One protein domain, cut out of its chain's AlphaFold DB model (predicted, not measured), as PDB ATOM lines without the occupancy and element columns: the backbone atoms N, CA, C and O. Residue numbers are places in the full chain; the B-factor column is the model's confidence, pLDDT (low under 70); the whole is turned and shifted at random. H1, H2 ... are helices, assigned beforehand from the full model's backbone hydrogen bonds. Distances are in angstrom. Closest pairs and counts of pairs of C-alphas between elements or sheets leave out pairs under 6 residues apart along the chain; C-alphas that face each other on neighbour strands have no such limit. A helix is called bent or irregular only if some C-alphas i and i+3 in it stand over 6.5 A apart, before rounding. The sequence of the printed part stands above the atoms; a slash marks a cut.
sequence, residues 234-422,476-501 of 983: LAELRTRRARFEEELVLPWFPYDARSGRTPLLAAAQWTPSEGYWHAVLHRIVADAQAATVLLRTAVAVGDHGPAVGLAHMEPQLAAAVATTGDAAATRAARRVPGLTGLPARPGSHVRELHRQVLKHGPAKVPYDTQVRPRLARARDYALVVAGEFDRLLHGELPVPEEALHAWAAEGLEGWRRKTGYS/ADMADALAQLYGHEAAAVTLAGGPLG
ATOM      1  N   LEU A 234     -27.161  42.170  -2.561       93.50
ATOM      2  CA  LEU A 234     -25.885  42.044  -3.256       93.50
ATOM      3  C   LEU A 234     -25.098  43.358  -3.274       93.50
ATOM      4  O   LEU A 234     -23.924  43.371  -2.911       93.50
ATOM      5  N   ALA A 235     -25.731  44.474  -3.651       92.75
ATOM      6  CA  ALA A 235     -25.074  45.788  -3.695       92.75
ATOM      7  C   ALA A 235     -24.522  46.193  -2.319       92.75
ATOM      8  O   ALA A 235     -23.378  46.611  -2.167       92.75
ATOM      9  N   GLU A 236     -25.331  45.966  -1.298       93.19
ATOM     10  CA  GLU A 236     -25.022  46.192   0.103       93.19
ATOM     11  C   GLU A 236     -23.841  45.347   0.614       93.19
ATOM     12  O   GLU A 236     -22.948  45.850   1.305       93.19
ATOM     13  N   LEU A 237     -23.807  44.064   0.248       95.06
ATOM     14  CA  LEU A 237     -22.692  43.167   0.540       95.06
ATOM     15  C   LEU A 237     -21.417  43.573  -0.209       95.06
ATOM     16  O   LEU A 237     -20.346  43.539   0.394       95.06
ATOM     17  N   ARG A 238     -21.516  44.029  -1.466       95.50
ATOM     18  CA  ARG A 238     -20.375  44.570  -2.227       95.50
ATOM     19  C   ARG A 238     -19.762  45.781  -1.527       95.50
ATOM     20  O   ARG A 238     -18.550  45.810  -1.335       95.50
ATOM     21  N   THR A 239     -20.578  46.730  -1.063       94.62
ATOM     22  CA  THR A 239     -20.095  47.882  -0.277       94.62
ATOM     23  C   THR A 239     -19.419  47.431   1.016       94.62
ATOM     24  O   THR A 239     -18.324  47.887   1.348       94.62
ATOM     25  N   ARG A 240     -20.034  46.493   1.747       95.19
ATOM     26  CA  ARG A 240     -19.460  45.958   2.989       95.19
ATOM     27  C   ARG A 240     -18.124  45.248   2.757       95.19
ATOM     28  O   ARG A 240     -17.232  45.379   3.600       95.19
ATOM     29  N   ARG A 241     -18.003  44.498   1.656       94.69
ATOM     30  CA  ARG A 241     -16.785  43.799   1.233       94.69
ATOM     31  C   ARG A 241     -15.692  44.785   0.838       94.69
ATOM     32  O   ARG A 241     -14.605  44.683   1.387       94.69
ATOM     33  N   ALA A 242     -15.989  45.780   0.005       92.75
ATOM     34  CA  ALA A 242     -15.029  46.822  -0.366       92.75
ATOM     35  C   ALA A 242     -14.443  47.519   0.875       92.75
ATOM     36  O   ALA A 242     -13.226  47.580   1.035       92.75
ATOM     37  N   ARG A 243     -15.301  47.912   1.829       93.44
ATOM     38  CA  ARG A 243     -14.852  48.508   3.094       93.44
ATOM     39  C   ARG A 243     -13.966  47.574   3.924       93.44
ATOM     40  O   ARG A 243     -13.031  48.017   4.580       93.44
ATOM     41  N   PHE A 244     -14.273  46.280   3.934       94.38
ATOM     42  CA  PHE A 244     -13.447  45.294   4.630       94.38
ATOM     43  C   PHE A 244     -12.060  45.159   4.000       94.38
ATOM     44  O   PHE A 244     -11.077  45.039   4.723       94.38
ATOM     45  N   GLU A 245     -11.981  45.185   2.671       91.44
ATOM     46  CA  GLU A 245     -10.708  45.136   1.956       91.44
ATOM     47  C   GLU A 245      -9.864  46.389   2.231       91.44
ATOM     48  O   GLU A 245      -8.684  46.256   2.542       91.44
ATOM     49  N   GLU A 246     -10.469  47.584   2.270       89.69
ATOM     50  CA  GLU A 246      -9.789  48.816   2.712       89.69
ATOM     51  C   GLU A 246      -9.185  48.672   4.121       89.69
ATOM     52  O   GLU A 246      -8.025  49.012   4.350       89.69
ATOM     53  N   GLU A 247      -9.953  48.129   5.073       89.06
ATOM     54  CA  GLU A 247      -9.491  47.899   6.449       89.06
ATOM     55  C   GLU A 247      -8.342  46.882   6.527       89.06
ATOM     56  O   GLU A 247      -7.495  46.978   7.419       89.06
ATOM     57  N   LEU A 248      -8.300  45.906   5.612       88.62
ATOM     58  CA  LEU A 248      -7.251  44.889   5.561       88.62
ATOM     59  C   LEU A 248      -5.947  45.378   4.938       88.62
ATOM     60  O   LEU A 248      -4.922  44.758   5.212       88.62
ATOM     61  N   VAL A 249      -5.962  46.451   4.145       86.81
ATOM     62  CA  VAL A 249      -4.738  47.057   3.597       86.81
ATOM     63  C   VAL A 249      -3.963  47.792   4.692       86.81
ATOM     64  O   VAL A 249      -2.738  47.752   4.705       86.81
ATOM     65  N   LEU A 250      -4.658  48.401   5.660       82.69
ATOM     66  CA  LEU A 250      -4.041  49.271   6.670       82.69
ATOM     67  C   LEU A 250      -2.857  48.647   7.441       82.69
ATOM     68  O   LEU A 250      -1.848  49.333   7.597       82.69
ATOM     69  N   PRO A 251      -2.911  47.379   7.901       83.19
ATOM     70  CA  PRO A 251      -1.794  46.743   8.602       83.19
ATOM     71  C   PRO A 251      -0.544  46.500   7.744       83.19
ATOM     72  O   PRO A 251       0.498  46.179   8.306       83.19
ATOM     73  N   TRP A 252      -0.643  46.603   6.415       82.88
ATOM     74  CA  TRP A 252       0.486  46.412   5.498       82.88
ATOM     75  C   TRP A 252       1.275  47.695   5.238       82.88
ATOM     76  O   TRP A 252       2.359  47.627   4.657       82.88
ATOM     77  N   PHE A 253       0.762  48.856   5.662       81.56
ATOM     78  CA  PHE A 253       1.512  50.099   5.559       81.56
ATOM     79  C   PHE A 253       2.689  50.127   6.544       81.56
ATOM     80  O   PHE A 253       2.566  49.625   7.665       81.56
ATOM     81  N   PRO A 254       3.811  50.776   6.181       69.19
ATOM     82  CA  PRO A 254       4.921  50.990   7.101       69.19
ATOM     83  C   PRO A 254       4.424  51.708   8.364       69.19
ATOM     84  O   PRO A 254       3.892  52.820   8.296       69.19
ATOM     85  N   TYR A 255       4.554  51.061   9.520       69.62
ATOM     86  CA  TYR A 255       4.144  51.613  10.808       69.62
ATOM     87  C   TYR A 255       5.368  52.160  11.540       69.62
ATOM     88  O   TYR A 255       6.278  51.402  11.881       69.62
ATOM     89  N   ASP A 256       5.398  53.467  11.802       64.38
ATOM     90  CA  ASP A 256       6.413  54.050  12.674       64.38
ATOM     91  C   ASP A 256       5.947  53.968  14.132       64.38
ATOM     92  O   ASP A 256       5.067  54.705  14.585       64.38
ATOM     93  N   ALA A 257       6.576  53.065  14.884       61.59
ATOM     94  CA  ALA A 257       6.275  52.836  16.291       61.59
ATOM     95  C   ALA A 257       6.552  54.057  17.191       61.59
ATOM     96  O   ALA A 257       5.996  54.126  18.285       61.59
ATOM     97  N   ARG A 258       7.382  55.023  16.759       59.34
ATOM     98  CA  ARG A 258       7.694  56.230  17.546       59.34
ATOM     99  C   ARG A 258       6.642  57.325  17.391       59.34
ATOM    100  O   ARG A 258       6.349  58.013  18.363       59.34
ATOM    101  N   SER A 259       6.073  57.490  16.196       66.19
ATOM    102  CA  SER A 259       5.017  58.480  15.927       66.19
ATOM    103  C   SER A 259       3.597  57.918  16.060       66.19
ATOM    104  O   SER A 259       2.626  58.678  16.055       66.19
ATOM    105  N   GLY A 260       3.458  56.593  16.179       71.56
ATOM    106  CA  GLY A 260       2.170  55.907  16.286       71.56
ATOM    107  C   GLY A 260       1.304  56.030  15.027       71.56
ATOM    108  O   GLY A 260       0.094  55.803  15.095       71.56
ATOM    109  N   ARG A 261       1.894  56.432  13.892       73.62
ATOM    110  CA  ARG A 261       1.213  56.699  12.617       73.62
ATOM    111  C   ARG A 261       2.068  56.223  11.441       73.62
ATOM    112  O   ARG A 261       3.282  56.102  11.546       73.62
ATOM    113  N   THR A 262       1.429  55.997  10.297       74.75
ATOM    114  CA  THR A 262       2.116  55.808   9.011       74.75
ATOM    115  C   THR A 262       2.401  57.186   8.399       74.75
ATOM    116  O   THR A 262       1.451  57.942   8.173       74.75
ATOM    117  N   PRO A 263       3.667  57.553   8.118       81.38
ATOM    118  CA  PRO A 263       3.981  58.797   7.416       81.38
ATOM    119  C   PRO A 263       3.320  58.841   6.028       81.38
ATOM    120  O   PRO A 263       3.386  57.860   5.290       81.38
ATOM    121  N   LEU A 264       2.733  59.980   5.629       81.44
ATOM    122  CA  LEU A 264       2.035  60.120   4.335       81.44
ATOM    123  C   LEU A 264       2.935  59.761   3.141       81.44
ATOM    124  O   LEU A 264       2.489  59.106   2.204       81.44
ATOM    125  N   LEU A 265       4.215  60.137   3.203       82.88
ATOM    126  CA  LEU A 265       5.202  59.794   2.178       82.88
ATOM    127  C   LEU A 265       5.443  58.277   2.090       82.88
ATOM    128  O   LEU A 265       5.525  57.738   0.993       82.88
ATOM    129  N   ALA A 266       5.489  57.585   3.233       79.06
ATOM    130  CA  ALA A 266       5.648  56.133   3.281       79.06
ATOM    131  C   ALA A 266       4.407  55.406   2.736       79.06
ATOM    132  O   ALA A 266       4.544  54.378   2.082       79.06
ATOM    133  N   ALA A 267       3.206  55.955   2.952       80.75
ATOM    134  CA  ALA A 267       1.980  55.448   2.336       80.75
ATOM    135  C   ALA A 267       1.957  55.683   0.814       80.75
ATOM    136  O   ALA A 267       1.574  54.788   0.069       80.75
ATOM    137  N   ALA A 268       2.401  56.855   0.345       83.19
ATOM    138  CA  ALA A 268       2.441  57.197  -1.081       83.19
ATOM    139  C   ALA A 268       3.473  56.379  -1.881       83.19
ATOM    140  O   ALA A 268       3.305  56.189  -3.081       83.19
ATOM    141  N   GLN A 269       4.534  55.905  -1.224       84.50
ATOM    142  CA  GLN A 269       5.586  55.078  -1.826       84.50
ATOM    143  C   GLN A 269       5.367  53.574  -1.622       84.50
ATOM    144  O   GLN A 269       6.172  52.772  -2.096       84.50
ATOM    145  N   TRP A 270       4.320  53.177  -0.895       86.50
ATOM    146  CA  TRP A 270       4.081  51.776  -0.589       86.50
ATOM    147  C   TRP A 270       3.725  50.998  -1.856       86.50
ATOM    148  O   TRP A 270       2.749  51.301  -2.544       86.50
ATOM    149  N   THR A 271       4.504  49.959  -2.128       84.12
ATOM    150  CA  THR A 271       4.189  48.936  -3.119       84.12
ATOM    151  C   THR A 271       3.798  47.649  -2.392       84.12
ATOM    152  O   THR A 271       4.455  47.270  -1.415       84.12
ATOM    153  N   PRO A 272       2.727  46.956  -2.816       89.00
ATOM    154  CA  PRO A 272       2.313  45.745  -2.126       89.00
ATOM    155  C   PRO A 272       3.353  44.630  -2.290       89.00
ATOM    156  O   PRO A 272       3.755  44.303  -3.406       89.00
ATOM    157  N   SER A 273       3.773  44.033  -1.174       88.56
ATOM    158  CA  SER A 273       4.728  42.920  -1.167       88.56
ATOM    159  C   SER A 273       4.114  41.633  -1.726       88.56
ATOM    160  O   SER A 273       2.897  41.453  -1.694       88.56
ATOM    161  N   GLU A 274       4.943  40.665  -2.114       87.12
ATOM    162  CA  GLU A 274       4.486  39.326  -2.524       87.12
ATOM    163  C   GLU A 274       3.551  38.682  -1.480       87.12
ATOM    164  O   GLU A 274       2.466  38.209  -1.815       87.12
ATOM    165  N   GLY A 275       3.893  38.785  -0.189       88.69
ATOM    166  CA  GLY A 275       3.053  38.277   0.902       88.69
ATOM    167  C   GLY A 275       1.668  38.934   1.002       88.69
ATOM    168  O   GLY A 275       0.716  38.284   1.437       88.69
ATOM    169  N   TYR A 276       1.520  40.188   0.558       92.25
ATOM    170  CA  TYR A 276       0.214  40.848   0.489       92.25
ATOM    171  C   TYR A 276      -0.632  40.202  -0.609       92.25
ATOM    172  O   TYR A 276      -1.772  39.808  -0.360       92.25
ATOM    173  N   TRP A 277      -0.060  40.030  -1.805       94.12
ATOM    174  CA  TRP A 277      -0.755  39.414  -2.935       94.12
ATOM    175  C   TRP A 277      -1.140  37.969  -2.654       94.12
ATOM    176  O   TRP A 277      -2.281  37.581  -2.903       94.12
ATOM    177  N   HIS A 278      -0.247  37.207  -2.030       91.81
ATOM    178  CA  HIS A 278      -0.533  35.849  -1.588       91.81
ATOM    179  C   HIS A 278      -1.726  35.809  -0.615       91.81
ATOM    180  O   HIS A 278      -2.661  35.028  -0.796       91.81
ATOM    181  N   ALA A 279      -1.775  36.724   0.362       92.25
ATOM    182  CA  ALA A 279      -2.905  36.838   1.285       92.25
ATOM    183  C   ALA A 279      -4.222  37.249   0.594       92.25
ATOM    184  O   ALA A 279      -5.300  36.833   1.033       92.25
ATOM    185  N   VAL A 280      -4.166  38.069  -0.463       93.69
ATOM    186  CA  VAL A 280      -5.327  38.422  -1.301       93.69
ATOM    187  C   VAL A 280      -5.847  37.197  -2.054       93.69
ATOM    188  O   VAL A 280      -7.033  36.886  -1.949       93.69
ATOM    189  N   LEU A 281      -4.969  36.478  -2.755       95.69
ATOM    190  CA  LEU A 281      -5.329  35.322  -3.577       95.69
ATOM    191  C   LEU A 281      -5.893  34.165  -2.734       95.69
ATOM    192  O   LEU A 281      -6.975  33.650  -3.027       95.69
ATOM    193  N   HIS A 282      -5.246  33.824  -1.615       95.12
ATOM    194  CA  HIS A 282      -5.745  32.806  -0.677       95.12
ATOM    195  C   HIS A 282      -7.100  33.165  -0.067       95.12
ATOM    196  O   HIS A 282      -7.942  32.296   0.168       95.12
ATOM    197  N   ARG A 283      -7.354  34.458   0.161       95.44
ATOM    198  CA  ARG A 283      -8.650  34.918   0.666       95.44
ATOM    199  C   ARG A 283      -9.772  34.698  -0.347       95.44
ATOM    200  O   ARG A 283     -10.854  34.302   0.081       95.44
ATOM    201  N   ILE A 284      -9.518  34.907  -1.642       95.25
ATOM    202  CA  ILE A 284     -10.494  34.640  -2.713       95.25
ATOM    203  C   ILE A 284     -10.883  33.156  -2.710       95.25
ATOM    204  O   ILE A 284     -12.072  32.841  -2.675       95.25
ATOM    205  N   VAL A 285      -9.907  32.245  -2.648       96.31
ATOM    206  CA  VAL A 285     -10.170  30.792  -2.602       96.31
ATOM    207  C   VAL A 285     -10.924  30.403  -1.339       96.31
ATOM    208  O   VAL A 285     -11.912  29.676  -1.414       96.31
ATOM    209  N   ALA A 286     -10.502  30.900  -0.175       96.44
ATOM    210  CA  ALA A 286     -11.180  30.615   1.086       96.44
ATOM    211  C   ALA A 286     -12.637  31.106   1.072       96.44
ATOM    212  O   ALA A 286     -13.527  30.425   1.585       96.44
ATOM    213  N   ASP A 287     -12.895  32.271   0.471       97.88
ATOM    214  CA  ASP A 287     -14.245  32.812   0.336       97.88
ATOM    215  C   ASP A 287     -15.084  32.019  -0.671       97.88
ATOM    216  O   ASP A 287     -16.255  31.766  -0.390       97.88
ATOM    217  N   ALA A 288     -14.493  31.544  -1.768       97.25
ATOM    218  CA  ALA A 288     -15.158  30.646  -2.709       97.25
ATOM    219  C   ALA A 288     -15.505  29.304  -2.065       97.25
ATOM    220  O   ALA A 288     -16.653  28.882  -2.113       97.25
ATOM    221  N   GLN A 289     -14.562  28.670  -1.366       97.44
ATOM    222  CA  GLN A 289     -14.797  27.430  -0.623       97.44
ATOM    223  C   GLN A 289     -15.904  27.593   0.429       97.44
ATOM    224  O   GLN A 289     -16.803  26.755   0.531       97.44
ATOM    225  N   ALA A 290     -15.888  28.692   1.189       98.12
ATOM    226  CA  ALA A 290     -16.935  28.991   2.160       98.12
ATOM    227  C   ALA A 290     -18.296  29.262   1.495       98.12
ATOM    228  O   ALA A 290     -19.317  28.791   1.999       98.12
ATOM    229  N   ALA A 291     -18.329  29.982   0.369       98.19
ATOM    230  CA  ALA A 291     -19.547  30.207  -0.405       98.19
ATOM    231  C   ALA A 291     -20.105  28.889  -0.967       98.19
ATOM    232  O   ALA A 291     -21.289  28.618  -0.784       98.19
ATOM    233  N   THR A 292     -19.261  28.026  -1.541       97.88
ATOM    234  CA  THR A 292     -19.627  26.683  -2.018       97.88
ATOM    235  C   THR A 292     -20.274  25.858  -0.913       97.88
ATOM    236  O   THR A 292     -21.339  25.278  -1.115       97.88
ATOM    237  N   VAL A 293     -19.685  25.827   0.286       98.00
ATOM    238  CA  VAL A 293     -20.253  25.075   1.416       98.00
ATOM    239  C   VAL A 293     -21.566  25.681   1.891       98.00
ATOM    240  O   VAL A 293     -22.500  24.940   2.196       98.00
ATOM    241  N   LEU A 294     -21.680  27.010   1.928       97.88
ATOM    242  CA  LEU A 294     -22.918  27.683   2.315       97.88
ATOM    243  C   LEU A 294     -24.051  27.405   1.309       97.88
ATOM    244  O   LEU A 294     -25.171  27.115   1.727       97.88
ATOM    245  N   LEU A 295     -23.747  27.413   0.006       97.56
ATOM    246  CA  LEU A 295     -24.662  27.037  -1.076       97.56
ATOM    247  C   LEU A 295     -25.082  25.567  -0.976       97.56
ATOM    248  O   LEU A 295     -26.273  25.276  -0.930       97.56
ATOM    249  N   ARG A 296     -24.125  24.640  -0.854       96.94
ATOM    250  CA  ARG A 296     -24.408  23.204  -0.682       96.94
ATOM    251  C   ARG A 296     -25.226  22.929   0.580       96.94
ATOM    252  O   ARG A 296     -26.105  22.078   0.562       96.94
ATOM    253  N   THR A 297     -25.002  23.692   1.652       97.56
ATOM    254  CA  THR A 297     -25.828  23.619   2.866       97.56
ATOM    255  C   THR A 297     -27.243  24.128   2.616       97.56
ATOM    256  O   THR A 297     -28.191  23.492   3.066       97.56
ATOM    257  N   ALA A 298     -27.420  25.216   1.861       97.00
ATOM    258  CA  ALA A 298     -28.744  25.683   1.452       97.00
ATOM    259  C   ALA A 298     -29.490  24.633   0.617       97.00
ATOM    260  O   ALA A 298     -30.649  24.341   0.909       97.00
ATOM    261  N   VAL A 299     -28.803  23.994  -0.335       96.06
ATOM    262  CA  VAL A 299     -29.359  22.903  -1.147       96.06
ATOM    263  C   VAL A 299     -29.738  21.700  -0.279       96.06
ATOM    264  O   VAL A 299     -30.888  21.270  -0.306       96.06
ATOM    265  N   ALA A 300     -28.827  21.209   0.566       95.81
ATOM    266  CA  ALA A 300     -29.076  20.056   1.430       95.81
ATOM    267  C   ALA A 300     -30.225  20.297   2.426       95.81
ATOM    268  O   ALA A 300     -31.025  19.398   2.683       95.81
ATOM    269  N   VAL A 301     -30.338  21.512   2.973       95.50
ATOM    270  CA  VAL A 301     -31.443  21.901   3.863       95.50
ATOM    271  C   VAL A 301     -32.763  22.033   3.101       95.50
ATOM    272  O   VAL A 301     -33.801  21.645   3.634       95.50
ATOM    273  N   GLY A 302     -32.746  22.542   1.866       93.19
ATOM    274  CA  GLY A 302     -33.935  22.614   1.012       93.19
ATOM    275  C   GLY A 302     -34.441  21.243   0.547       93.19
ATOM    276  O   GLY A 302     -35.652  21.037   0.462       93.19
ATOM    277  N   ASP A 303     -33.532  20.298   0.295       92.50
ATOM    278  CA  ASP A 303     -33.860  18.948  -0.177       92.50
ATOM    279  C   ASP A 303     -34.230  17.977   0.954       92.50
ATOM    280  O   ASP A 303     -35.142  17.165   0.790       92.50
ATOM    281  N   HIS A 304     -33.555  18.052   2.106       94.19
ATOM    282  CA  HIS A 304     -33.689  17.065   3.190       94.19
ATOM    283  C   HIS A 304     -34.216  17.644   4.511       94.19
ATOM    284  O   HIS A 304     -34.384  16.914   5.491       94.19
ATOM    285  N   GLY A 305     -34.475  18.950   4.566       93.62
ATOM    286  CA  GLY A 305     -34.814  19.658   5.797       93.62
ATOM    287  C   GLY A 305     -33.584  20.012   6.650       93.62
ATOM    288  O   GLY A 305     -32.477  19.518   6.419       93.62
ATOM    289  N   PRO A 306     -33.750  20.875   7.670       93.81
ATOM    290  CA  PRO A 306     -32.631  21.473   8.399       93.81
ATOM    291  C   PRO A 306     -31.781  20.466   9.174       93.81
ATOM    292  O   PRO A 306     -30.559  20.546   9.129       93.81
ATOM    293  N   ALA A 307     -32.405  19.500   9.852       94.81
ATOM    294  CA  ALA A 307     -31.690  18.531  10.682       94.81
ATOM    295  C   ALA A 307     -30.773  17.616   9.853       94.81
ATOM    296  O   ALA A 307     -29.585  17.493  10.148       94.81
ATOM    297  N   VAL A 308     -31.323  16.997   8.803       97.06
ATOM    298  CA  VAL A 308     -30.584  16.071   7.933       97.06
ATOM    299  C   VAL A 308     -29.586  16.834   7.066       97.06
ATOM    300  O   VAL A 308     -28.430  16.432   6.967       97.06
ATOM    301  N   GLY A 309     -29.993  17.981   6.508       96.06
ATOM    302  CA  GLY A 309     -29.120  18.820   5.693       96.06
ATOM    303  C   GLY A 309     -27.881  19.307   6.449       96.06
ATOM    304  O   GLY A 309     -26.771  19.197   5.936       96.06
ATOM    305  N   LEU A 310     -28.035  19.784   7.692       97.12
ATOM    306  CA  LEU A 310     -26.894  20.200   8.519       97.12
ATOM    307  C   LEU A 310     -25.990  19.026   8.905       97.12
ATOM    308  O   LEU A 310     -24.773  19.192   8.916       97.12
ATOM    309  N   ALA A 311     -26.561  17.856   9.206       96.62
ATOM    310  CA  ALA A 311     -25.780  16.665   9.535       96.62
ATOM    311  C   ALA A 311     -24.918  16.202   8.348       96.62
ATOM    312  O   ALA A 311     -23.735  15.933   8.527       96.62
ATOM    313  N   HIS A 312     -25.477  16.175   7.132       95.31
ATOM    314  CA  HIS A 312     -24.726  15.833   5.917       95.31
ATOM    315  C   HIS A 312     -23.593  16.819   5.612       95.31
ATOM    316  O   HIS A 312     -22.568  16.431   5.055       95.31
ATOM    317  N   MET A 313     -23.771  18.092   5.969       96.44
ATOM    318  CA  MET A 313     -22.832  19.156   5.616       96.44
ATOM    319  C   MET A 313     -21.808  19.482   6.705       96.44
ATOM    320  O   MET A 313     -20.907  20.279   6.449       96.44
ATOM    321  N   GLU A 314     -21.893  18.867   7.885       95.94
ATOM    322  CA  GLU A 314     -20.989  19.131   9.014       95.94
ATOM    323  C   GLU A 314     -19.493  18.992   8.650       95.94
ATOM    324  O   GLU A 314     -18.758  19.956   8.894       95.94
ATOM    325  N   PRO A 315     -19.034  17.937   7.941       95.12
ATOM    326  CA  PRO A 315     -17.617  17.809   7.591       95.12
ATOM    327  C   PRO A 315     -17.127  18.917   6.647       95.12
ATOM    328  O   PRO A 315     -15.996  19.396   6.757       95.12
ATOM    329  N   GLN A 316     -17.989  19.364   5.727       96.44
ATOM    330  CA  GLN A 316     -17.665  20.447   4.794       96.44
ATOM    331  C   GLN A 316     -17.704  21.818   5.489       96.44
ATOM    332  O   GLN A 316     -16.854  22.668   5.218       96.44
ATOM    333  N   LEU A 317     -18.635  22.024   6.428       97.06
ATOM    334  CA  LEU A 317     -18.665  23.201   7.302       97.06
ATOM    335  C   LEU A 317     -17.359  23.304   8.105       97.06
ATOM    336  O   LEU A 317     -16.728  24.360   8.106       97.06
ATOM    337  N   ALA A 318     -16.907  22.205   8.713       96.12
ATOM    338  CA  ALA A 318     -15.639  22.150   9.434       96.12
ATOM    339  C   ALA A 318     -14.430  22.444   8.521       96.12
ATOM    340  O   ALA A 318     -13.526  23.190   8.909       96.12
ATOM    341  N   ALA A 319     -14.422  21.911   7.294       96.06
ATOM    342  CA  ALA A 319     -13.367  22.163   6.309       96.06
ATOM    343  C   ALA A 319     -13.254  23.651   5.939       96.06
ATOM    344  O   ALA A 319     -12.168  24.221   6.033       96.06
ATOM    345  N   ALA A 320     -14.369  24.302   5.596       96.50
ATOM    346  CA  ALA A 320     -14.377  25.718   5.227       96.50
ATOM    347  C   ALA A 320     -14.034  26.652   6.406       96.50
ATOM    348  O   ALA A 320     -13.400  27.697   6.212       96.50
ATOM    349  N   VAL A 321     -14.397  26.274   7.640       96.00
ATOM    350  CA  VAL A 321     -13.960  26.989   8.853       96.00
ATOM    351  C   VAL A 321     -12.445  26.918   9.015       96.00
ATOM    352  O   VAL A 321     -11.828  27.943   9.310       96.00
ATOM    353  N   ALA A 322     -11.844  25.748   8.782       93.94
ATOM    354  CA  ALA A 322     -10.399  25.573   8.865       93.94
ATOM    355  C   ALA A 322      -9.649  26.429   7.829       93.94
ATOM    356  O   ALA A 322      -8.670  27.070   8.199       93.94
ATOM    357  N   THR A 323     -10.134  26.518   6.581       92.56
ATOM    358  CA  THR A 323      -9.522  27.390   5.557       92.56
ATOM    359  C   THR A 323      -9.665  28.874   5.905       92.56
ATOM    360  O   THR A 323      -8.735  29.654   5.731       92.56
ATOM    361  N   THR A 324     -10.832  29.299   6.405       93.00
ATOM    362  CA  THR A 324     -11.063  30.721   6.713       93.00
ATOM    363  C   THR A 324     -10.257  31.182   7.931       93.00
ATOM    364  O   THR A 324      -9.746  32.301   7.944       93.00
ATOM    365  N   GLY A 325     -10.180  30.346   8.969       91.06
ATOM    366  CA  GLY A 325      -9.586  30.683  10.258       91.06
ATOM    367  C   GLY A 325     -10.490  31.549  11.150       91.06
ATOM    368  O   GLY A 325     -11.206  32.455  10.709       91.06
ATOM    369  N   ASP A 326     -10.428  31.302  12.461       89.00
ATOM    370  CA  ASP A 326     -11.320  31.929  13.448       89.00
ATOM    371  C   ASP A 326     -11.134  33.446  13.579       89.00
ATOM    372  O   ASP A 326     -12.112  34.196  13.722       89.00
ATOM    373  N   ALA A 327      -9.887  33.915  13.511       90.44
ATOM    374  CA  ALA A 327      -9.562  35.335  13.601       90.44
ATOM    375  C   ALA A 327     -10.123  36.116  12.403       90.44
ATOM    376  O   ALA A 327     -10.711  37.187  12.581       90.44
ATOM    377  N   ALA A 328     -10.002  35.562  11.193       91.69
ATOM    378  CA  ALA A 328     -10.477  36.209   9.977       91.69
ATOM    379  C   ALA A 328     -12.010  36.243   9.914       91.69
ATOM    380  O   ALA A 328     -12.582  37.298   9.637       91.69
ATOM    381  N   ALA A 329     -12.681  35.138  10.263       92.56
ATOM    382  CA  ALA A 329     -14.140  35.087  10.373       92.56
ATOM    383  C   ALA A 329     -14.670  36.078  11.427       92.56
ATOM    384  O   ALA A 329     -15.648  36.787  11.202       92.56
ATOM    385  N   THR A 330     -14.000  36.185  12.579       93.56
ATOM    386  CA  THR A 330     -14.389  37.140  13.631       93.56
ATOM    387  C   THR A 330     -14.189  38.588  13.191       93.56
ATOM    388  O   THR A 330     -15.039  39.431  13.469       93.56
ATOM    389  N   ARG A 331     -13.095  38.892  12.481       93.69
ATOM    390  CA  ARG A 331     -12.841  40.233  11.938       93.69
ATOM    391  C   ARG A 331     -13.882  40.615  10.884       93.69
ATOM    392  O   ARG A 331     -14.428  41.710  10.956       93.69
ATOM    393  N   ALA A 332     -14.211  39.704   9.969       94.69
ATOM    394  CA  ALA A 332     -15.212  39.929   8.924       94.69
ATOM    395  C   ALA A 332     -16.639  40.106   9.469       94.69
ATOM    396  O   ALA A 332     -17.446  40.795   8.846       94.69
ATOM    397  N   ALA A 333     -16.945  39.530  10.636       94.31
ATOM    398  CA  ALA A 333     -18.229  39.680  11.320       94.31
ATOM    399  C   ALA A 333     -18.370  40.987  12.127       94.31
ATOM    400  O   ALA A 333     -19.447  41.257  12.662       94.31
ATOM    401  N   ARG A 334     -17.312  41.807  12.249       93.31
ATOM    402  CA  ARG A 334     -17.391  43.084  12.975       93.31
ATOM    403  C   ARG A 334     -18.380  44.025  12.289       93.31
ATOM    404  O   ARG A 334     -18.362  44.184  11.065       93.31
ATOM    405  N   ARG A 335     -19.231  44.660  13.099       91.25
ATOM    406  CA  ARG A 335     -20.171  45.683  12.636       91.25
ATOM    407  C   ARG A 335     -19.416  46.973  12.338       91.25
ATOM    408  O   ARG A 335     -18.585  47.394  13.138       91.25
ATOM    409  N   VAL A 336     -19.749  47.593  11.213       91.38
ATOM    410  CA  VAL A 336     -19.222  48.896  10.802       91.38
ATOM    411  C   VAL A 336     -20.381  49.895  10.851       91.38
ATOM    412  O   VAL A 336     -21.408  49.628  10.218       91.38
ATOM    413  N   PRO A 337     -20.274  50.995  11.621       90.81
ATOM    414  CA  PRO A 337     -21.311  52.022  11.677       90.81
ATOM    415  C   PRO A 337     -21.691  52.531  10.280       90.81
ATOM    416  O   PRO A 337     -20.822  52.723   9.434       90.81
ATOM    417  N   GLY A 338     -22.987  52.730  10.036       87.62
ATOM    418  CA  GLY A 338     -23.502  53.204   8.745       87.62
ATOM    419  C   GLY A 338     -23.621  52.139   7.647       87.62
ATOM    420  O   GLY A 338     -24.092  52.460   6.562       87.62
ATOM    421  N   LEU A 339     -23.245  50.880   7.911       91.44
ATOM    422  CA  LEU A 339     -23.383  49.766   6.966       91.44
ATOM    423  C   LEU A 339     -24.382  48.698   7.446       91.44
ATOM    424  O   LEU A 339     -24.927  48.733   8.545       91.44
ATOM    425  N   THR A 340     -24.587  47.707   6.584       84.25
ATOM    426  CA  THR A 340     -25.654  46.690   6.563       84.25
ATOM    427  C   THR A 340     -25.700  45.748   7.773       84.25
ATOM    428  O   THR A 340     -26.646  44.979   7.929       84.25
ATOM    429  N   GLY A 341     -24.659  45.756   8.612       87.44
ATOM    430  CA  GLY A 341     -24.485  44.828   9.733       87.44
ATOM    431  C   GLY A 341     -24.188  43.378   9.329       87.44
ATOM    432  O   GLY A 341     -23.920  42.562  10.212       87.44
ATOM    433  N   LEU A 342     -24.202  43.053   8.030       92.69
ATOM    434  CA  LEU A 342     -23.844  41.735   7.511       92.69
ATOM    435  C   LEU A 342     -22.321  41.518   7.585       92.69
ATOM    436  O   LEU A 342     -21.551  42.477   7.444       92.69
ATOM    437  N   PRO A 343     -21.853  40.270   7.776       96.06
ATOM    438  CA  PRO A 343     -20.434  39.965   7.665       96.06
ATOM    439  C   PRO A 343     -19.900  40.257   6.261       96.06
ATOM    440  O   PRO A 343     -20.580  40.020   5.267       96.06
ATOM    441  N   ALA A 344     -18.651  40.707   6.158       96.25
ATOM    442  CA  ALA A 344     -18.026  40.959   4.857       96.25
ATOM    443  C   ALA A 344     -17.681  39.680   4.078       96.25
ATOM    444  O   ALA A 344     -17.494  39.738   2.868       96.25
ATOM    445  N   ARG A 345     -17.569  38.540   4.775       96.81
ATOM    446  CA  ARG A 345     -17.081  37.270   4.221       96.81
ATOM    447  C   ARG A 345     -18.016  36.103   4.543       96.81
ATOM    448  O   ARG A 345     -18.438  36.006   5.705       96.81
ATOM    449  N   PRO A 346     -18.242  35.173   3.592       97.50
ATOM    450  CA  PRO A 346     -19.117  34.013   3.787       97.50
ATOM    451  C   PRO A 346     -18.651  33.092   4.920       97.50
ATOM    452  O   PRO A 346     -19.478  32.555   5.659       97.50
ATOM    453  N   GLY A 347     -17.334  32.973   5.137       96.94
ATOM    454  CA  GLY A 347     -16.767  32.127   6.194       96.94
ATOM    455  C   GLY A 347     -17.266  32.459   7.609       96.94
ATOM    456  O   GLY A 347     -17.302  31.590   8.477       96.94
ATOM    457  N   SER A 348     -17.752  33.685   7.843       97.06
ATOM    458  CA  SER A 348     -18.373  34.072   9.120       97.06
ATOM    459  C   SER A 348     -19.674  33.312   9.389       97.06
ATOM    460  O   SER A 348     -19.907  32.868  10.514       97.06
ATOM    461  N   HIS A 349     -20.507  33.147   8.357       97.06
ATOM    462  CA  HIS A 349     -21.767  32.412   8.440       97.06
ATOM    463  C   HIS A 349     -21.545  30.904   8.502       97.06
ATOM    464  O   HIS A 349     -22.181  30.244   9.320       97.06
ATOM    465  N   VAL A 350     -20.601  30.376   7.717       97.38
ATOM    466  CA  VAL A 350     -20.182  28.965   7.795       97.38
ATOM    467  C   VAL A 350     -19.732  28.623   9.218       97.38
ATOM    468  O   VAL A 350     -20.217  27.660   9.808       97.38
ATOM    469  N   ARG A 351     -18.871  29.458   9.817       96.94
ATOM    470  CA  ARG A 351     -18.411  29.275  11.199       96.94
ATOM    471  C   ARG A 351     -19.549  29.290  12.202       96.94
ATOM    472  O   ARG A 351     -19.558  28.494  13.137       96.94
ATOM    473  N   GLU A 352     -20.482  30.220  12.051       96.19
ATOM    474  CA  GLU A 352     -21.607  30.316  12.967       96.19
ATOM    475  C   GLU A 352     -22.509  29.083  12.880       96.19
ATOM    476  O   GLU A 352     -22.829  28.513  13.918       96.19
ATOM    477  N   LEU A 353     -22.836  28.616  11.670       96.88
ATOM    478  CA  LEU A 353     -23.590  27.376  11.471       96.88
ATOM    479  C   LEU A 353     -22.869  26.176  12.093       96.88
ATOM    480  O   LEU A 353     -23.469  25.463  12.895       96.88
ATOM    481  N   HIS A 354     -21.576  26.007  11.809       97.44
ATOM    482  CA  HIS A 354     -20.762  24.936  12.388       97.44
ATOM    483  C   HIS A 354     -20.773  24.978  13.925       97.44
ATOM    484  O   HIS A 354     -21.031  23.973  14.583       97.44
ATOM    485  N   ARG A 355     -20.590  26.165  14.519       96.25
ATOM    486  CA  ARG A 355     -20.638  26.348  15.975       96.25
ATOM    487  C   ARG A 355     -21.997  25.975  16.564       96.25
ATOM    488  O   ARG A 355     -22.037  25.377  17.637       96.25
ATOM    489  N   GLN A 356     -23.101  26.334  15.905       95.94
ATOM    490  CA  GLN A 356     -24.438  25.963  16.378       95.94
ATOM    491  C   GLN A 356     -24.661  24.449  16.300       95.94
ATOM    492  O   GLN A 356     -25.206  23.875  17.243       95.94
ATOM    493  N   VAL A 357     -24.193  23.801  15.227       96.06
ATOM    494  CA  VAL A 357     -24.241  22.339  15.075       96.06
ATOM    495  C   VAL A 357     -23.450  21.650  16.187       96.06
ATOM    496  O   VAL A 357     -23.998  20.767  16.837       96.06
ATOM    497  N   LEU A 358     -22.228  22.097  16.488       95.69
ATOM    498  CA  LEU A 358     -21.429  21.535  17.586       95.69
ATOM    499  C   LEU A 358     -22.069  21.760  18.963       95.69
ATOM    500  O   LEU A 358     -22.023  20.885  19.822       95.69
ATOM    501  N   LYS A 359     -22.676  22.931  19.186       95.19
ATOM    502  CA  LYS A 359     -23.260  23.293  20.483       95.19
ATOM    503  C   LYS A 359     -24.562  22.549  20.783       95.19
ATOM    504  O   LYS A 359     -24.806  22.187  21.930       95.19
ATOM    505  N   HIS A 360     -25.429  22.390  19.786       92.31
ATOM    506  CA  HIS A 360     -26.797  21.904  19.985       92.31
ATOM    507  C   HIS A 360     -27.056  20.522  19.367       92.31
ATOM    508  O   HIS A 360     -28.023  19.857  19.743       92.31
ATOM    509  N   GLY A 361     -26.203  20.079  18.446       93.12
ATOM    510  CA  GLY A 361     -26.480  18.990  17.515       93.12
ATOM    511  C   GLY A 361     -27.348  19.462  16.337       93.12
ATOM    512  O   GLY A 361     -28.195  20.344  16.510       93.12
ATOM    513  N   PRO A 362     -27.202  18.869  15.137       91.94
ATOM    514  CA  PRO A 362     -27.849  19.353  13.912       91.94
ATOM    515  C   PRO A 362     -29.386  19.348  13.992       91.94
ATOM    516  O   PRO A 362     -30.032  20.249  13.465       91.94
ATOM    517  N   ALA A 363     -29.981  18.397  14.721       91.69
ATOM    518  CA  ALA A 363     -31.433  18.286  14.881       91.69
ATOM    519  C   ALA A 363     -32.064  19.359  15.786       91.69
ATOM    520  O   ALA A 363     -33.275  19.563  15.733       91.69
ATOM    521  N   LYS A 364     -31.271  20.030  16.631       92.62
ATOM    522  CA  LYS A 364     -31.771  20.990  17.631       92.62
ATOM    523  C   LYS A 364     -31.419  22.442  17.301       92.62
ATOM    524  O   LYS A 364     -31.729  23.327  18.096       92.62
ATOM    525  N   VAL A 365     -30.773  22.707  16.162       92.56
ATOM    526  CA  VAL A 365     -30.460  24.079  15.738       92.56
ATOM    527  C   VAL A 365     -31.755  24.784  15.303       92.56
ATOM    528  O   VAL A 365     -32.411  24.314  14.372       92.56
ATOM    529  N   PRO A 366     -32.139  25.921  15.918       93.12
ATOM    530  CA  PRO A 366     -33.362  26.631  15.547       93.12
ATOM    531  C   PRO A 366     -33.340  27.113  14.090       93.12
ATOM    532  O   PRO A 366     -32.491  27.923  13.706       93.12
ATOM    533  N   TYR A 367     -34.288  26.651  13.271       92.06
ATOM    534  CA  TYR A 367     -34.289  26.953  11.838       92.06
ATOM    535  C   TYR A 367     -34.452  28.453  11.551       92.06
ATOM    536  O   TYR A 367     -33.587  29.044  10.907       92.06
ATOM    537  N   ASP A 368     -35.504  29.093  12.068       91.50
ATOM    538  CA  ASP A 368     -35.837  30.475  11.697       91.50
ATOM    539  C   ASP A 368     -34.845  31.523  12.213       91.50
ATOM    540  O   ASP A 368     -34.618  32.534  11.550       91.50
ATOM    541  N   THR A 369     -34.225  31.296  13.374       93.06
ATOM    542  CA  THR A 369     -33.327  32.280  14.004       93.06
ATOM    543  C   THR A 369     -31.848  31.995  13.762       93.06
ATOM    544  O   THR A 369     -31.043  32.932  13.725       93.06
ATOM    545  N   GLN A 370     -31.465  30.726  13.575       93.00
ATOM    546  CA  GLN A 370     -30.067  30.332  13.396       93.00
ATOM    547  C   GLN A 370     -29.764  29.887  11.968       93.00
ATOM    548  O   GLN A 370     -28.832  30.411  11.378       93.00
ATOM    549  N   VAL A 371     -30.544  28.995  11.363       94.25
ATOM    550  CA  VAL A 371     -30.186  28.416  10.055       94.25
ATOM    551  C   VAL A 371     -30.555  29.348   8.899       94.25
ATOM    552  O   VAL A 371     -29.691  29.811   8.149       94.25
ATOM    553  N   ARG A 372     -31.843  29.677   8.792       94.25
ATOM    554  CA  ARG A 372     -32.431  30.425   7.680       94.25
ATOM    555  C   ARG A 372     -31.740  31.770   7.414       94.25
ATOM    556  O   ARG A 372     -31.442  32.026   6.251       94.25
ATOM    557  N   PRO A 373     -31.402  32.611   8.416       93.19
ATOM    558  CA  PRO A 373     -30.775  33.904   8.140       93.19
ATOM    559  C   PRO A 373     -29.385  33.805   7.493       93.19
ATOM    560  O   PRO A 373     -29.034  34.683   6.709       93.19
ATOM    561  N   ARG A 374     -28.605  32.748   7.786       94.56
ATOM    562  CA  ARG A 374     -27.278  32.539   7.173       94.56
ATOM    563  C   ARG A 374     -27.396  31.968   5.762       94.56
ATOM    564  O   ARG A 374     -26.707  32.439   4.862       94.56
ATOM    565  N   LEU A 375     -28.283  30.989   5.561       95.56
ATOM    566  CA  LEU A 375     -28.493  30.360   4.249       95.56
ATOM    567  C   LEU A 375     -29.151  31.313   3.244       95.56
ATOM    568  O   LEU A 375     -28.782  31.309   2.073       95.56
ATOM    569  N   ALA A 376     -30.016  32.217   3.713       94.19
ATOM    570  CA  ALA A 376     -30.667  33.231   2.885       94.19
ATOM    571  C   ALA A 376     -29.693  34.153   2.130       94.19
ATOM    572  O   ALA A 376     -30.111  34.823   1.187       94.19
ATOM    573  N   ARG A 377     -28.416  34.200   2.538       94.19
ATOM    574  CA  ARG A 377     -27.359  35.027   1.937       94.19
ATOM    575  C   ARG A 377     -26.347  34.237   1.110       94.19
ATOM    576  O   ARG A 377     -25.416  34.838   0.584       94.19
ATOM    577  N   ALA A 378     -26.520  32.920   0.971       95.88
ATOM    578  CA  ALA A 378     -25.585  32.059   0.245       95.88
ATOM    579  C   ALA A 378     -25.353  32.533  -1.199       95.88
ATOM    580  O   ALA A 378     -24.208  32.716  -1.608       95.88
ATOM    581  N   ARG A 379     -26.446  32.821  -1.923       95.62
ATOM    582  CA  ARG A 379     -26.424  33.392  -3.278       95.62
ATOM    583  C   ARG A 379     -25.625  34.693  -3.330       95.62
ATOM    584  O   ARG A 379     -24.707  34.816  -4.134       95.62
ATOM    585  N   ASP A 380     -25.975  35.656  -2.479       95.44
ATOM    586  CA  ASP A 380     -25.386  36.995  -2.528       95.44
ATOM    587  C   ASP A 380     -23.867  36.937  -2.278       95.44
ATOM    588  O   ASP A 380     -23.105  37.587  -2.989       95.44
ATOM    589  N   TYR A 381     -23.405  36.106  -1.334       97.00
ATOM    590  CA  TYR A 381     -21.970  35.895  -1.116       97.00
ATOM    591  C   TYR A 381     -21.277  35.251  -2.316       97.00
ATOM    592  O   TYR A 381     -20.198  35.705  -2.690       97.00
ATOM    593  N   ALA A 382     -21.881  34.231  -2.929       96.38
ATOM    594  CA  ALA A 382     -21.308  33.585  -4.105       96.38
ATOM    595  C   ALA A 382     -21.150  34.569  -5.275       96.38
ATOM    596  O   ALA A 382     -20.108  34.586  -5.919       96.38
ATOM    597  N   LEU A 383     -22.131  35.451  -5.491       95.25
ATOM    598  CA  LEU A 383     -22.065  36.490  -6.525       95.25
ATOM    599  C   LEU A 383     -21.035  37.589  -6.220       95.25
ATOM    600  O   LEU A 383     -20.450  38.151  -7.145       95.25
ATOM    601  N   VAL A 384     -20.796  37.913  -4.943       96.12
ATOM    602  CA  VAL A 384     -19.677  38.794  -4.559       96.12
ATOM    603  C   VAL A 384     -18.347  38.128  -4.896       96.12
ATOM    604  O   VAL A 384     -17.516  38.760  -5.537       96.12
ATOM    605  N   VAL A 385     -18.162  36.863  -4.512       95.88
ATOM    606  CA  VAL A 385     -16.914  36.122  -4.757       95.88
ATOM    607  C   VAL A 385     -16.662  35.918  -6.250       95.88
ATOM    608  O   VAL A 385     -15.544  36.152  -6.704       95.88
ATOM    609  N   ALA A 386     -17.691  35.559  -7.023       93.75
ATOM    610  CA  ALA A 386     -17.605  35.457  -8.478       93.75
ATOM    611  C   ALA A 386     -17.127  36.775  -9.099       93.75
ATOM    612  O   ALA A 386     -16.160  36.780  -9.850       93.75
ATOM    613  N   GLY A 387     -17.697  37.910  -8.679       92.50
ATOM    614  CA  GLY A 387     -17.251  39.223  -9.147       92.50
ATOM    615  C   GLY A 387     -15.806  39.571  -8.760       92.50
ATOM    616  O   GLY A 387     -15.137  40.294  -9.486       92.50
ATOM    617  N   GLU A 388     -15.283  39.083  -7.633       92.06
ATOM    618  CA  GLU A 388     -13.865  39.273  -7.293       92.06
ATOM    619  C   GLU A 388     -12.937  38.408  -8.137       92.06
ATOM    620  O   GLU A 388     -11.882  38.877  -8.563       92.06
ATOM    621  N   PHE A 389     -13.343  37.170  -8.397       92.00
ATOM    622  CA  PHE A 389     -12.589  36.256  -9.235       92.00
ATOM    623  C   PHE A 389     -12.607  36.681 -10.709       92.00
ATOM    624  O   PHE A 389     -11.573  36.629 -11.370       92.00
ATOM    625  N   ASP A 390     -13.723  37.213 -11.207       89.19
ATOM    626  CA  ASP A 390     -13.803  37.778 -12.553       89.19
ATOM    627  C   ASP A 390     -12.803  38.927 -12.736       89.19
ATOM    628  O   ASP A 390     -12.112  38.978 -13.752       89.19
ATOM    629  N   ARG A 391     -12.638  39.802 -11.734       89.75
ATOM    630  CA  ARG A 391     -11.607  40.857 -11.764       89.75
ATOM    631  C   ARG A 391     -10.186  40.293 -11.791       89.75
ATOM    632  O   ARG A 391      -9.311  40.866 -12.436       89.75
ATOM    633  N   LEU A 392      -9.940  39.171 -11.107       90.94
ATOM    634  CA  LEU A 392      -8.654  38.470 -11.168       90.94
ATOM    635  C   LEU A 392      -8.389  37.907 -12.575       90.94
ATOM    636  O   LEU A 392      -7.293  38.089 -13.111       90.94
ATOM    637  N   LEU A 393      -9.397  37.262 -13.173       87.00
ATOM    638  CA  LEU A 393      -9.315  36.654 -14.502       87.00
ATOM    639  C   LEU A 393      -9.075  37.686 -15.607       87.00
ATOM    640  O   LEU A 393      -8.225  37.458 -16.464       87.00
ATOM    641  N   HIS A 394      -9.760  38.829 -15.558       84.56
ATOM    642  CA  HIS A 394      -9.596  39.910 -16.537       84.56
ATOM    643  C   HIS A 394      -8.340  40.767 -16.309       84.56
ATOM    644  O   HIS A 394      -8.094  41.706 -17.062       84.56
ATOM    645  N   GLY A 395      -7.538  40.470 -15.279       83.31
ATOM    646  CA  GLY A 395      -6.334  41.242 -14.963       83.31
ATOM    647  C   GLY A 395      -6.618  42.641 -14.405       83.31
ATOM    648  O   GLY A 395      -5.726  43.483 -14.392       83.31
ATOM    649  N   GLU A 396      -7.836  42.899 -13.922       87.31
ATOM    650  CA  GLU A 396      -8.198  44.169 -13.278       87.31
ATOM    651  C   GLU A 396      -7.574  44.303 -11.882       87.31
ATOM    652  O   GLU A 396      -7.375  45.411 -11.382       87.31
ATOM    653  N   LEU A 397      -7.255  43.174 -11.239       86.19
ATOM    654  CA  LEU A 397      -6.414  43.165 -10.048       86.19
ATOM    655  C   LEU A 397      -4.937  43.217 -10.474       86.19
ATOM    656  O   LEU A 397      -4.503  42.320 -11.202       86.19
ATOM    657  N   PRO A 398      -4.140  44.190  -9.990       87.44
ATOM    658  CA  PRO A 398      -2.749  44.379 -10.408       87.44
ATOM    659  C   PRO A 398      -1.801  43.394  -9.699       87.44
ATOM    660  O   PRO A 398      -0.799  43.785  -9.102       87.44
ATOM    661  N   VAL A 399      -2.147  42.106  -9.725       90.69
ATOM    662  CA  VAL A 399      -1.371  41.018  -9.128       90.69
ATOM    663  C   VAL A 399      -0.153  40.732 -10.014       90.69
ATOM    664  O   VAL A 399      -0.345  40.433 -11.197       90.69
ATOM    665  N   PRO A 400       1.079  40.771  -9.470       92.38
ATOM    666  CA  PRO A 400       2.277  40.357 -10.191       92.38
ATOM    667  C   PRO A 400       2.146  38.925 -10.716       92.38
ATOM    668  O   PRO A 400       1.676  38.037 -10.005       92.38
ATOM    669  N   GLU A 401       2.580  38.699 -11.953       90.69
ATOM    670  CA  GLU A 401       2.455  37.407 -12.639       90.69
ATOM    671  C   GLU A 401       3.166  36.274 -11.884       90.69
ATOM    672  O   GLU A 401       2.601  35.200 -11.706       90.69
ATOM    673  N   GLU A 402       4.350  36.551 -11.336       90.75
ATOM    674  CA  GLU A 402       5.126  35.612 -10.516       90.75
ATOM    675  C   GLU A 402       4.344  35.140  -9.282       90.75
ATOM    676  O   GLU A 402       4.229  33.939  -9.037       90.75
ATOM    677  N   ALA A 403       3.736  36.080  -8.548       91.62
ATOM    678  CA  ALA A 403       2.922  35.773  -7.375       91.62
ATOM    679  C   ALA A 403       1.668  34.968  -7.751       91.62
ATOM    680  O   ALA A 403       1.256  34.077  -7.007       91.62
ATOM    681  N   LEU A 404       1.069  35.259  -8.912       93.81
ATOM    682  CA  LEU A 404      -0.088  34.520  -9.404       93.81
ATOM    683  C   LEU A 404       0.271  33.090  -9.815       93.81
ATOM    684  O   LEU A 404      -0.453  32.169  -9.452       93.81
ATOM    685  N   HIS A 405       1.368  32.892 -10.547       94.25
ATOM    686  CA  HIS A 405       1.821  31.567 -10.972       94.25
ATOM    687  C   HIS A 405       2.233  30.699  -9.780       94.25
ATOM    688  O   HIS A 405       1.858  29.528  -9.720       94.25
ATOM    689  N   ALA A 406       2.942  31.275  -8.803       93.69
ATOM    690  CA  ALA A 406       3.312  30.574  -7.576       93.69
ATOM    691  C   ALA A 406       2.073  30.100  -6.802       93.69
ATOM    692  O   ALA A 406       1.992  28.933  -6.427       93.69
ATOM    693  N   TRP A 407       1.079  30.977  -6.634       95.56
ATOM    694  CA  TRP A 407      -0.200  30.632  -6.008       95.56
ATOM    695  C   TRP A 407      -0.984  29.585  -6.813       95.56
ATOM    696  O   TRP A 407      -1.508  28.628  -6.252       95.56
ATOM    697  N   ALA A 408      -1.048  29.721  -8.139       95.25
ATOM    698  CA  ALA A 408      -1.804  28.812  -8.998       95.25
ATOM    699  C   ALA A 408      -1.258  27.374  -8.984       95.25
ATOM    700  O   ALA A 408      -2.019  26.437  -9.227       95.25
ATOM    701  N   ALA A 409       0.029  27.194  -8.683       95.44
ATOM    702  CA  ALA A 409       0.678  25.892  -8.578       95.44
ATOM    703  C   ALA A 409       0.424  25.168  -7.240       95.44
ATOM    704  O   ALA A 409       0.787  24.000  -7.102       95.44
ATOM    705  N   GLU A 410      -0.186  25.824  -6.248       96.19
ATOM    706  CA  GLU A 410      -0.470  25.200  -4.954       96.19
ATOM    707  C   GLU A 410      -1.565  24.128  -5.050       96.19
ATOM    708  O   GLU A 410      -2.565  24.288  -5.754       96.19
ATOM    709  N   GLY A 411      -1.392  23.031  -4.307       95.00
ATOM    710  CA  GLY A 411      -2.315  21.896  -4.304       95.00
ATOM    711  C   GLY A 411      -3.557  22.090  -3.426       95.00
ATOM    712  O   GLY A 411      -3.535  22.787  -2.412       95.00
ATOM    713  N   LEU A 412      -4.642  21.392  -3.773       94.88
ATOM    714  CA  LEU A 412      -5.923  21.417  -3.044       94.88
ATOM    715  C   LEU A 412      -6.203  20.162  -2.199       94.88
ATOM    716  O   LEU A 412      -7.326  19.955  -1.729       94.88
ATOM    717  N   GLU A 413      -5.198  19.319  -1.965       93.88
ATOM    718  CA  GLU A 413      -5.377  17.998  -1.356       93.88
ATOM    719  C   GLU A 413      -6.125  18.048  -0.007       93.88
ATOM    720  O   GLU A 413      -7.080  17.298   0.224       93.88
ATOM    721  N   GLY A 414      -5.739  18.974   0.878       90.81
ATOM    722  CA  GLY A 414      -6.348  19.124   2.204       90.81
ATOM    723  C   GLY A 414      -7.841  19.469   2.162       90.81
ATOM    724  O   GLY A 414      -8.604  19.015   3.020       90.81
ATOM    725  N   TRP A 415      -8.265  20.224   1.146       93.81
ATOM    726  CA  TRP A 415      -9.671  20.515   0.870       93.81
ATOM    727  C   TRP A 415     -10.384  19.269   0.333       93.81
ATOM    728  O   TRP A 415     -11.361  18.800   0.922       93.81
ATOM    729  N   ARG A 416      -9.831  18.658  -0.721       94.81
ATOM    730  CA  ARG A 416     -10.437  17.512  -1.416       94.81
ATOM    731  C   ARG A 416     -10.589  16.272  -0.546       94.81
ATOM    732  O   ARG A 416     -11.588  15.570  -0.688       94.81
ATOM    733  N   ARG A 417      -9.684  16.022   0.407       91.94
ATOM    734  CA  ARG A 417      -9.837  14.928   1.390       91.94
ATOM    735  C   ARG A 417     -11.109  15.060   2.238       91.94
ATOM    736  O   ARG A 417     -11.644  14.043   2.663       91.94
ATOM    737  N   LYS A 418     -11.582  16.285   2.498       90.50
ATOM    738  CA  LYS A 418     -12.752  16.548   3.354       90.50
ATOM    739  C   LYS A 418     -14.046  16.724   2.565       90.50
ATOM    740  O   LYS A 418     -15.111  16.391   3.075       90.50
ATOM    741  N   THR A 419     -13.968  17.269   1.352       91.81
ATOM    742  CA  THR A 419     -15.158  17.655   0.577       91.81
ATOM    743  C   THR A 419     -15.427  16.774  -0.636       91.81
ATOM    744  O   THR A 419     -16.530  16.823  -1.173       91.81
ATOM    745  N   GLY A 420     -14.436  16.004  -1.092       93.25
ATOM    746  CA  GLY A 420     -14.514  15.245  -2.336       93.25
ATOM    747  C   GLY A 420     -14.677  16.123  -3.584       93.25
ATOM    748  O   GLY A 420     -14.433  17.338  -3.566       93.25
ATOM    749  N   TYR A 421     -15.094  15.471  -4.669       91.94
ATOM    750  CA  TYR A 421     -15.437  16.085  -5.953       91.94
ATOM    751  C   TYR A 421     -16.948  16.072  -6.163       91.94
ATOM    752  O   TYR A 421     -17.634  15.144  -5.730       91.94
ATOM    753  N   SER A 422     -17.462  17.094  -6.846       85.81
ATOM    754  CA  SER A 422     -18.833  17.072  -7.348       85.81
ATOM    755  C   SER A 422     -18.978  15.980  -8.417       85.81
ATOM    756  O   SER A 422     -18.126  15.894  -9.303       85.81
ATOM    757  N   ALA A 476     -15.538  26.155 -10.433       93.25
ATOM    758  CA  ALA A 476     -16.636  25.427 -11.057       93.25
ATOM    759  C   ALA A 476     -17.544  24.746 -10.017       93.25
ATOM    760  O   ALA A 476     -18.761  24.829 -10.135       93.25
ATOM    761  N   ASP A 477     -16.985  24.191  -8.933       94.69
ATOM    762  CA  ASP A 477     -17.759  23.670  -7.796       94.69
ATOM    763  C   ASP A 477     -18.683  24.732  -7.168       94.69
ATOM    764  O   ASP A 477     -19.793  24.407  -6.736       94.69
ATOM    765  N   MET A 478     -18.229  25.990  -7.090       95.81
ATOM    766  CA  MET A 478     -19.036  27.107  -6.585       95.81
ATOM    767  C   MET A 478     -20.150  27.468  -7.569       95.81
ATOM    768  O   MET A 478     -21.295  27.642  -7.152       95.81
ATOM    769  N   ALA A 479     -19.823  27.563  -8.861       94.25
ATOM    770  CA  ALA A 479     -20.790  27.849  -9.917       94.25
ATOM    771  C   ALA A 479     -21.869  26.757  -9.999       94.25
ATOM    772  O   ALA A 479     -23.054  27.073 -10.060       94.25
ATOM    773  N   ASP A 480     -21.482  25.484  -9.899       94.69
ATOM    774  CA  ASP A 480     -22.404  24.349  -9.864       94.69
ATOM    775  C   ASP A 480     -23.282  24.374  -8.613       94.69
ATOM    776  O   ASP A 480     -24.491  24.187  -8.711       94.69
ATOM    777  N   ALA A 481     -22.715  24.650  -7.432       95.38
ATOM    778  CA  ALA A 481     -23.503  24.776  -6.206       95.38
ATOM    779  C   ALA A 481     -24.498  25.949  -6.280       95.38
ATOM    780  O   ALA A 481     -25.610  25.863  -5.752       95.38
ATOM    781  N   LEU A 482     -24.118  27.041  -6.951       94.88
ATOM    782  CA  LEU A 482     -25.007  28.165  -7.213       94.88
ATOM    783  C   LEU A 482     -26.113  27.750  -8.189       94.88
ATOM    784  O   LEU A 482     -27.281  27.996  -7.906       94.88
ATOM    785  N   ALA A 483     -25.778  27.042  -9.266       93.00
ATOM    786  CA  ALA A 483     -26.751  26.532 -10.225       93.00
ATOM    787  C   ALA A 483     -27.746  25.551  -9.591       93.00
ATOM    788  O   ALA A 483     -28.955  25.635  -9.819       93.00
ATOM    789  N   GLN A 484     -27.257  24.689  -8.701       93.06
ATOM    790  CA  GLN A 484     -28.080  23.787  -7.905       93.06
ATOM    791  C   GLN A 484     -29.083  24.532  -7.040       93.06
ATOM    792  O   GLN A 484     -30.238  24.117  -6.983       93.06
ATOM    793  N   LEU A 485     -28.699  25.657  -6.435       92.69
ATOM    794  CA  LEU A 485     -29.619  26.499  -5.669       92.69
ATOM    795  C   LEU A 485     -30.749  27.092  -6.538       92.69
ATOM    796  O   LEU A 485     -31.841  27.356  -6.032       92.69
ATOM    797  N   TYR A 486     -30.509  27.266  -7.839       89.19
ATOM    798  CA  TYR A 486     -31.506  27.682  -8.831       89.19
ATOM    799  C   TYR A 486     -32.325  26.523  -9.419       89.19
ATOM    800  O   TYR A 486     -33.244  26.757 -10.208       89.19
ATOM    801  N   GLY A 487     -32.061  25.289  -8.982       88.25
ATOM    802  CA  GLY A 487     -32.759  24.081  -9.418       88.25
ATOM    803  C   GLY A 487     -32.129  23.384 -10.625       88.25
ATOM    804  O   GLY A 487     -32.704  22.407 -11.104       88.25
ATOM    805  N   HIS A 488     -30.969  23.845 -11.096       88.12
ATOM    806  CA  HIS A 488     -30.200  23.188 -12.156       88.12
ATOM    807  C   HIS A 488     -29.335  22.055 -11.583       88.12
ATOM    808  O   HIS A 488     -29.162  21.936 -10.372       88.12
ATOM    809  N   GLU A 489     -28.806  21.177 -12.433       87.81
ATOM    810  CA  GLU A 489     -27.895  20.110 -11.983       87.81
ATOM    811  C   GLU A 489     -26.469  20.642 -11.747       87.81
ATOM    812  O   GLU A 489     -25.824  20.302 -10.753       87.81
ATOM    813  N   ALA A 490     -26.019  21.518 -12.648       91.06
ATOM    814  CA  ALA A 490     -24.702  22.143 -12.686       91.06
ATOM    815  C   ALA A 490     -24.778  23.466 -13.468       91.06
ATOM    816  O   ALA A 490     -25.780  23.726 -14.143       91.06
ATOM    817  N   ALA A 491     -23.731  24.291 -13.399       90.75
ATOM    818  CA  ALA A 491     -23.641  25.488 -14.229       90.75
ATOM    819  C   ALA A 491     -23.473  25.091 -15.704       90.75
ATOM    820  O   ALA A 491     -22.697  24.190 -16.028       90.75
ATOM    821  N   ALA A 492     -24.187  25.757 -16.607       86.00
ATOM    822  CA  ALA A 492     -24.092  25.503 -18.038       86.00
ATOM    823  C   ALA A 492     -22.899  26.245 -18.646       86.00
ATOM    824  O   ALA A 492     -22.653  27.402 -18.318       86.00
ATOM    825  N   VAL A 493     -22.199  25.611 -19.588       80.69
ATOM    826  CA  VAL A 493     -21.141  26.277 -20.357       80.69
ATOM    827  C   VAL A 493     -21.781  27.097 -21.481       80.69
ATOM    828  O   VAL A 493     -22.264  26.543 -22.471       80.69
ATOM    829  N   THR A 494     -21.828  28.420 -21.329       70.75
ATOM    830  CA  THR A 494     -22.420  29.365 -22.282       70.75
ATOM    831  C   THR A 494     -21.488  30.547 -22.548       70.75
ATOM    832  O   THR A 494     -20.610  30.870 -21.756       70.75
ATOM    833  N   LEU A 495     -21.704  31.252 -23.662       58.28
ATOM    834  CA  LEU A 495     -20.986  32.504 -23.949       58.28
ATOM    835  C   LEU A 495     -21.346  33.641 -22.974       58.28
ATOM    836  O   LEU A 495     -20.621  34.626 -22.906       58.28
ATOM    837  N   ALA A 496     -22.467  33.525 -22.254       53.47
ATOM    838  CA  ALA A 496     -22.948  34.529 -21.308       53.47
ATOM    839  C   ALA A 496     -22.474  34.277 -19.862       53.47
ATOM    840  O   ALA A 496     -22.606  35.164 -19.022       53.47
ATOM    841  N   GLY A 497     -21.906  33.103 -19.566       57.59
ATOM    842  CA  GLY A 497     -21.496  32.672 -18.223       57.59
ATOM    843  C   GLY A 497     -20.210  33.316 -17.684       57.59
ATOM    844  O   GLY A 497     -19.437  32.667 -16.984       57.59
ATOM    845  N   GLY A 498     -19.931  34.569 -18.041       64.56
ATOM    846  CA  GLY A 498     -18.699  35.255 -17.647       64.56
ATOM    847  C   GLY A 498     -17.435  34.688 -18.321       64.56
ATOM    848  O   GLY A 498     -17.532  33.981 -19.326       64.56
ATOM    849  N   PRO A 499     -16.231  34.994 -17.801       65.06
ATOM    850  CA  PRO A 499     -14.965  34.699 -18.481       65.06
ATOM    851  C   PRO A 499     -14.707  33.200 -18.706       65.06
ATOM    852  O   PRO A 499     -14.219  32.825 -19.770       65.06
ATOM    853  N   LEU A 500     -15.082  32.325 -17.764       74.50
ATOM    854  CA  LEU A 500     -15.000  30.862 -17.946       74.50
ATOM    855  C   LEU A 500     -16.244  30.258 -18.621       74.50
ATOM    856  O   LEU A 500     -16.311  29.048 -18.816       74.50
ATOM    857  N   GLY A 501     -17.235  31.083 -18.965       74.19
ATOM    858  CA  GLY A 501     -18.478  30.645 -19.587       74.19
ATOM    859  C   GLY A 501     -19.393  29.821 -18.679       74.19
ATOM    860  O   GLY A 501     -20.269  29.142 -19.189       74.19
TER     861      GLY A 501
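What this domain is: This is residues 234 to 422 and 476 to 501 of the 983 residues of an uncharacterized protein of Streptomyces sp. CNZ289 (UniProt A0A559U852). One long helix, H3, runs through the middle of a helical body; H4 folds back along it, H8 and H11 pack on it elsewhere, and the steeply tilted H6 and H7 meet it with their ends. H1 runs from H8 toward the first residues of H3, and beyond that end the long H1 to H2 link and the small H2, which touches no helix, make one extreme of the long axis. The printed part has 215 residues with eleven named helices, H1 to H11 in order along the chain, and no named strand; the class is all helix. The whole is compact, with a radius of gyration of the C-alphas of 18.5 A, and spans 58 by 40 by 33 A.

Where its parts are: H1, residues 234 to 252, begins with C-alpha 234 at (-25.885, 42.044, -3.256) and is 28.1 A long; it is only just irregular, with C-alphas 248 and 251 6.52 A apart. H2 is residues 264 to 268. H3, residues 274 to 304, is the longest at 44.6 A, from C-alpha 274 at (4.486, 39.326, -2.524) to C-alpha 304 at (-33.689, 17.065, 3.190). H4, residues 306 to 324, is 23.5 A long and irregular, with C-alphas 312 and 315 7.6 A apart and a kink of 56 degrees near residue 313. H5 is residues 326 to 332. H6, residues 347 to 360, is 19.9 A long. H7, residues 367 to 375, is only just irregular, with C-alphas 369 and 372 6.7 A apart. H8, residues 378 to 393, is 22.4 A long. H9 is residues 401 to 408 and H10 residues 413 to 419. H11, residues 476 to 485, is 14.1 A long and ends with C-alpha 485 at (-29.619, 26.499, -5.669).

How they stand to each other: H3 is the hub, touching six helices. H3 and H4 form a helical hairpin at a shallow tilt of 4 degrees, opposite ways, with Val 301 and Gly 309 closest at 4.3 A between C-alphas. H3, H8 and H11 form an up and down bundle, each helix running against the one before it. In it, the closest C-alphas of H3 and H8 are those of Leu 295 and Ala 378, 5.3 A apart, at a shallow tilt of 33 degrees, only just short of steep; those of H3 and H11 are Thr 292 and Met 478, 4.6 A apart. H6 touches H3 with residues 347 to 350 alone, Ala 290 and Gly 347 being closest at 5.1 A between C-alphas. H6 and H7 form a second helical hairpin at 29 degrees, with C-alphas 349 and 374 closest at 5.7 A. H5 touches H6, closest at C-alphas 329 and 348, 4.5 A apart. H9 touches H3 with C-alphas 403 and 274 closest at 6.2 A, and H10 touches H4 with C-alphas 419 and 316 closest at 5.6 A. H1 touches H8 with residues 234 to 238 alone, C-alphas 234 and 380 being closest at 5.1 A. Every O i to N i+4 pair is within hydrogen-bond range in H2, H3, H5, H6, H8, H9 and H11; the counts are 12 of 15 in H1, 13 of 15 in H4, 2 of 3 in H10 and 2 of 5 in H7, where 2 of 6 O i to N i+3 pairs are within range.

The domain as a whole: The C-alphas of Arg 258 and His 304 are the two farthest apart, 58.8 A. Residues 423 to 475 are not printed, and C-alphas 422 and 476 are 9.4 A apart across the cut. The links H1 to H2 and H5 to H6 are long, and residues 486 to 501 hold no named element. The mean pLDDT of the printed part is 90.6; residues 254 to 259 and 495 to 499 of this model are under 70.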